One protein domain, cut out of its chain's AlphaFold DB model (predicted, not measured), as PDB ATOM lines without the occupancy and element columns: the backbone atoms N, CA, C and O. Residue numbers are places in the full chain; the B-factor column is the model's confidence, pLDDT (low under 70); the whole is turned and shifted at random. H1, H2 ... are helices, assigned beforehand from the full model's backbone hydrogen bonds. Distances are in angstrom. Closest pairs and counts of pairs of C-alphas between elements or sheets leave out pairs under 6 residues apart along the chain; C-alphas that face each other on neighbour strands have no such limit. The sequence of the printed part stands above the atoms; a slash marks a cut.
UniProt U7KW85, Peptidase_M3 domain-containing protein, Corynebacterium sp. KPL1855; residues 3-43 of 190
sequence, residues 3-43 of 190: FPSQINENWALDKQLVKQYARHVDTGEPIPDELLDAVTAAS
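What this domain is: This is residues 3 to 43 of the 190 residues of the protein "Peptidase_M3 domain-containing protein" of Corynebacterium sp. KPL1855 (UniProt U7KW85). The longest helix, H3, and the shorter H2 make a loose body, near each other at a steep angle and joined by a long loop, residues 22 to 32, that reaches out to one end of the model and folds back. H1, with the residues after it up to 11, sticks out from this body as an arm toward the other end, and no two of the three short helices touch. The printed part has 41 residues with three named helices, in the order H1, H2, H3, and no named strand; the class is all helix. The whole is loose, with a radius of gyration of the C-alphas of 11.5 A, and elongated, spanning 36 by 20 by 15 A.

Where its parts are: H3, the longest helix by residues, runs from Asp 33 to Ala 41 and measures 12.1 A from first to last C-alpha, from (-50.059, 37.417, 29.550) to (-57.380, 30.048, 35.721). H2 holds residues 15 to 21 and measures 10.8 A from C-alpha 15 to C-alpha 21. H1 holds residues 3 to 9 and measures 10.2 A; its C-alpha 3 is at (-50.476, 36.152, 58.397).

How they stand to each other: H3 and H2 are close but not clearly touching, with 1 pair of C-alphas within 8 A. The closest C-alphas of the two are those of Lys 15 and Leu 36, 7.6 A apart. Their lines stand at a steep tilt of 64 degrees and they run opposite ways, with 12.8 A from centre to centre. H1 is apart from H3, and it is apart from H2 too, although H2 follows it in the chain. In H3 every O i to N i+4 pair is within hydrogen-bond range. In H1 this holds for 2 of 3 pairs, and in H2 for 0 of 3, where 2 of 4 O i to N i+3 pairs are within range.

The domain as a whole: The two C-alphas farthest apart are those of Phe 3 and Thr 27, at 36.4 A, while those of Phe 3 and Ser 43, the first and last printed residues, are 20.0 A apart. Residues 3 to 11, of which 3 to 9 belong to H1, stand free; the body without them has 32 residues and spans 27 by 15 by 11 A. The link from H1 to H2, 5 residues, is tight, and the link from H2 to H3, 11 residues, is long. The printed part has no cut. The mean pLDDT of the printed part is 93.2, and no printed residue is under 70.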
ATOM      1  N   PHE A   3     -49.700  35.169  59.162       87.06
ATOM      2  CA  PHE A   3     -50.476  36.152  58.397       87.06
ATOM      3  C   PHE A   3     -49.591  37.124  57.579       87.06
ATOM      4  O   PHE A   3     -49.832  37.268  56.381       87.06
ATOM      5  N   PRO A   4     -48.547  37.768  58.151       90.50
ATOM      6  CA  PRO A   4     -47.685  38.662  57.375       90.50
ATOM      7  C   PRO A   4     -46.870  37.977  56.272       90.50
ATOM      8  O   PRO A   4     -46.556  38.626  55.278       90.50
ATOM      9  N   SER A   5     -46.496  36.705  56.443       88.44
ATOM     10  CA  SER A   5     -45.798  35.950  55.397       88.44
ATOM     11  C   SER A   5     -46.752  35.628  54.250       88.44
ATOM     12  O   SER A   5     -46.474  36.018  53.119       88.44
ATOM     13  N   GLN A   6     -47.910  35.036  54.546       86.44
ATOM     14  CA  GLN A   6     -48.882  34.625  53.527       86.44
ATOM     15  C   GLN A   6     -49.445  35.808  52.731       86.44
ATOM     16  O   GLN A   6     -49.515  35.751  51.504       86.44
ATOM     17  N   ILE A   7     -49.731  36.946  53.376       91.38
ATOM     18  CA  ILE A   7     -50.183  38.135  52.635       91.38
ATOM     19  C   ILE A   7     -49.131  38.649  51.653       91.38
ATOM     20  O   ILE A   7     -49.474  39.185  50.600       91.38
ATOM     21  N   ASN A   8     -47.846  38.447  51.956       93.19
ATOM     22  CA  ASN A   8     -46.772  38.837  51.061       93.19
ATOM     23  C   ASN A   8     -46.679  37.919  49.827       93.19
ATOM     24  O   ASN A   8     -46.288  38.381  48.758       93.19
ATOM     25  N   GLU A   9     -47.073  36.647  49.946       91.50
ATOM     26  CA  GLU A   9     -47.063  35.670  48.846       91.50
ATOM     27  C   GLU A   9     -48.043  36.039  47.725       91.50
ATOM     28  O   GLU A   9     -47.742  35.826  46.552       91.50
ATOM     29  N   ASN A  10     -49.171  36.678  48.053       91.38
ATOM     30  CA  ASN A  10     -50.161  37.096  47.054       91.38
ATOM     31  C   ASN A  10     -49.593  38.072  46.008       91.38
ATOM     32  O   ASN A  10     -50.086  38.121  44.882       91.38
ATOM     33  N   TRP A  11     -48.545  38.831  46.348       93.62
ATOM     34  CA  TRP A  11     -47.892  39.755  45.416       93.62
ATOM     35  C   TRP A  11     -47.024  39.056  44.369       93.62
ATOM     36  O   TRP A  11     -46.688  39.679  43.365       93.62
ATOM     37  N   ALA A  12     -46.664  37.783  44.572       92.25
ATOM     38  CA  ALA A  12     -45.831  37.048  43.625       92.25
ATOM     39  C   ALA A  12     -46.486  36.991  42.236       92.25
ATOM     40  O   ALA A  12     -45.842  37.244  41.227       92.25
ATOM     41  N   LEU A  13     -47.795  36.739  42.173       87.75
ATOM     42  CA  LEU A  13     -48.524  36.639  40.904       87.75
ATOM     43  C   LEU A  13     -49.263  37.924  40.510       87.75
ATOM     44  O   LEU A  13     -50.052  37.908  39.564       87.75
ATOM     45  N   ASP A  14     -49.011  39.048  41.188       90.50
ATOM     46  CA  ASP A  14     -49.539  40.336  40.739       90.50
ATOM     47  C   ASP A  14     -49.010  40.655  39.331       90.50
ATOM     48  O   ASP A  14     -47.804  40.639  39.091       90.50
ATOM     49  N   LYS A  15     -49.910  40.963  38.388       87.25
ATOM     50  CA  LYS A  15     -49.557  41.130  36.966       87.25
ATOM     51  C   LYS A  15     -48.520  42.228  36.720       87.25
ATOM     52  O   LYS A  15     -47.754  42.131  35.759       87.25
ATOM     53  N   GLN A  16     -48.495  43.276  37.545       87.56
ATOM     54  CA  GLN A  16     -47.538  44.370  37.388       87.56
ATOM     55  C   GLN A  16     -46.162  43.978  37.932       87.56
ATOM     56  O   GLN A  16     -45.149  44.318  37.315       87.56
ATOM     57  N   LEU A  17     -46.125  43.240  39.046       92.94
ATOM     58  CA  LEU A  17     -44.891  42.787  39.693       92.94
ATOM     59  C   LEU A  17     -44.263  41.574  39.008       92.94
ATOM     60  O   LEU A  17     -43.059  41.582  38.752       92.94
ATOM     61  N   VAL A  18     -45.053  40.558  38.657       95.12
ATOM     62  CA  VAL A  18     -44.558  39.304  38.070       95.12
ATOM     63  C   VAL A  18     -43.775  39.557  36.783       95.12
ATOM     64  O   VAL A  18     -42.702  38.995  36.592       95.12
ATOM     65  N   LYS A  19     -44.217  40.504  35.947       94.56
ATOM     66  CA  LYS A  19     -43.522  40.895  34.708       94.56
ATOM     67  C   LYS A  19     -42.172  41.587  34.938       94.56
ATOM     68  O   LYS A  19     -41.377  41.690  34.002       94.56
ATOM     69  N   GLN A  20     -41.892  42.071  36.150       94.81
ATOM     70  CA  GLN A  20     -40.595  42.670  36.477       94.81
ATOM     71  C   GLN A  20     -39.514  41.601  36.651       94.81
ATOM     72  O   GLN A  20     -38.379  41.823  36.221       94.81
ATOM     73  N   TYR A  21     -39.866  40.454  37.242       95.69
ATOM     74  CA  TYR A  21     -38.901  39.425  37.632       95.69
ATOM     75  C   TYR A  21     -39.015  38.116  36.832       95.69
ATOM     76  O   TYR A  21     -38.006  37.442  36.638       95.69
ATOM     77  N   ALA A  22     -40.204  37.741  36.354       96.25
ATOM     78  CA  ALA A  22     -40.416  36.522  35.579       96.25
ATOM     79  C   ALA A  22     -39.997  36.757  34.125       96.25
ATOM     80  O   ALA A  22     -40.778  37.237  33.299       96.25
ATOM     81  N   ARG A  23     -38.731  36.448  33.838       96.75
ATOM     82  CA  ARG A  23     -38.101  36.614  32.526       96.75
ATOM     83  C   ARG A  23     -37.506  35.300  32.049       96.75
ATOM     84  O   ARG A  23     -36.973  34.539  32.854       96.75
ATOM     85  N   HIS A  24     -37.576  35.048  30.746       97.69
ATOM     86  CA  HIS A  24     -36.912  33.897  30.149       97.69
ATOM     87  C   HIS A  24     -35.399  33.984  30.390       97.69
ATOM     88  O   HIS A  24     -34.799  35.035  30.162       97.69
ATOM     89  N   VAL A  25     -34.780  32.886  30.828       97.81
ATOM     90  CA  VAL A  25     -33.368  32.876  31.249       97.81
ATOM     91  C   VAL A  25     -32.411  33.248  30.110       97.81
ATOM     92  O   VAL A  25     -31.458  33.985  30.338       97.81
ATOM     93  N   ASP A  26     -32.717  32.815  28.882       98.00
ATOM     94  CA  ASP A  26     -31.864  33.086  27.716       98.00
ATOM     95  C   ASP A  26     -32.185  34.405  26.991       98.00
ATOM     96  O   ASP A  26     -31.274  35.080  26.519       98.00
ATOM     97  N   THR A  27     -33.466  34.784  26.870       97.88
ATOM     98  CA  THR A  27     -33.888  35.933  26.042       97.88
ATOM     99  C   THR A  27     -34.164  37.193  26.859       97.88
ATOM    100  O   THR A  27     -34.194  38.291  26.307       97.88
ATOM    101  N   GLY A  28     -34.384  37.069  28.173       97.50
ATOM    102  CA  GLY A  28     -34.780  38.175  29.047       97.50
ATOM    103  C   GLY A  28     -36.213  38.683  28.826       97.50
ATOM    104  O   GLY A  28     -36.642  39.621  29.514       97.50
ATOM    105  N   GLU A  29     -36.960  38.084  27.894       97.56
ATOM    106  CA  GLU A  29     -38.344  38.451  27.599       97.56
ATOM    107  C   GLU A  29     -39.240  38.190  28.817       97.56
ATOM    108  O   GLU A  29     -39.086  37.160  29.480       97.56
ATOM    109  N   PRO A  30     -40.154  39.118  29.154       96.50
ATOM    110  CA  PRO A  30     -41.076  38.925  30.264       96.50
ATOM    111  C   PRO A  30     -42.077  37.807  29.956       96.50
ATOM    112  O   PRO A  30     -42.427  37.573  28.798       96.50
ATOM    113  N   ILE A  31     -42.584  37.161  31.005       95.38
ATOM    114  CA  ILE A  31     -43.656  36.170  30.890       95.38
ATOM    115  C   ILE A  31     -44.866  36.731  30.097       95.38
ATOM    116  O   ILE A  31     -45.349  37.826  30.413       95.38
ATOM    117  N   PRO A  32     -45.367  36.011  29.070       95.25
ATOM    118  CA  PRO A  32     -46.560  36.408  28.324       95.25
ATOM    119  C   PRO A  32     -47.828  36.425  29.184       95.25
ATOM    120  O   PRO A  32     -47.989  35.598  30.083       95.25
ATOM    121  N   ASP A  33     -48.769  37.316  28.850       94.31
ATOM    122  CA  ASP A  33     -50.059  37.417  29.550       94.31
ATOM    123  C   ASP A  33     -50.864  36.116  29.493       94.31
ATOM    124  O   ASP A  33     -51.443  35.716  30.498       94.31
ATOM    125  N   GLU A  34     -50.818  35.408  28.363       95.69
ATOM    126  CA  GLU A  34     -51.503  34.123  28.184       95.69
ATOM    127  C   GLU A  34     -51.090  33.084  29.239       95.69
ATOM    128  O   GLU A  34     -51.938  32.375  29.779       95.69
ATOM    129  N   LEU A  35     -49.801  33.023  29.594       94.75
ATOM    130  CA  LEU A  35     -49.318  32.083  30.608       94.75
ATOM    131  C   LEU A  35     -49.726  32.510  32.023       94.75
ATOM    132  O   LEU A  35     -50.075  31.659  32.839       94.75
ATOM    133  N   LEU A  36     -49.724  33.814  32.318       92.75
ATOM    134  CA  LEU A  36     -50.206  34.330  33.605       92.75
ATOM    135  C   LEU A  36     -51.704  34.073  33.796       92.75
ATOM    136  O   LEU A  36     -52.141  33.683  34.884       92.75
ATOM    137  N   ASP A  37     -52.484  34.267  32.738       93.31
ATOM    138  CA  ASP A  37     -53.919  34.003  32.736       93.31
ATOM    139  C   ASP A  37     -54.197  32.506  32.909       93.31
ATOM    140  O   ASP A  37     -55.052  32.140  33.715       93.31
ATOM    141  N   ALA A  38     -53.420  31.636  32.252       94.81
ATOM    142  CA  ALA A  38     -53.516  30.189  32.432       94.81
ATOM    143  C   ALA A  38     -53.206  29.749  33.876       94.81
ATOM    144  O   ALA A  38     -53.951  28.949  34.442       94.81
ATOM    145  N   VAL A  39     -52.159  30.301  34.506       92.25
ATOM    146  CA  VAL A  39     -51.835  30.032  35.923       92.25
ATOM    147  C   VAL A  39     -52.973  30.479  36.839       92.25
ATOM    148  O   VAL A  39     -53.365  29.746  37.744       92.25
ATOM    149  N   THR A  40     -53.539  31.660  36.585       89.44
ATOM    150  CA  THR A  40     -54.655  32.194  37.378       89.44
ATOM    151  C   THR A  40     -55.904  31.324  37.234       89.44
ATOM    152  O   THR A  40     -56.534  30.978  38.234       89.44
ATOM    153  N   ALA A  41     -56.241  30.919  36.007       92.50
ATOM    154  CA  ALA A  41     -57.380  30.048  35.721       92.50
ATOM    155  C   ALA A  41     -57.228  28.651  36.345       92.50
ATOM    156  O   ALA A  41     -58.218  28.038  36.733       92.50
ATOM    157  N   ALA A  42     -55.994  28.160  36.480       94.12
ATOM    158  CA  ALA A  42     -55.689  26.881  37.113       94.12
ATOM    159  C   ALA A  42     -55.520  26.962  38.643       94.12
ATOM    160  O   ALA A  42     -55.189  25.953  39.257       94.12
ATOM    161  N   SER A  43     -55.734  28.117  39.283       90.44
ATOM    162  CA  SER A  43     -55.442  28.309  40.719       90.44
ATOM    163  C   SER A  43     -56.232  27.395  41.671       90.44
ATOM    164  O   SER A  43     -55.747  27.069  42.758       90.44
TER     165      SER A  43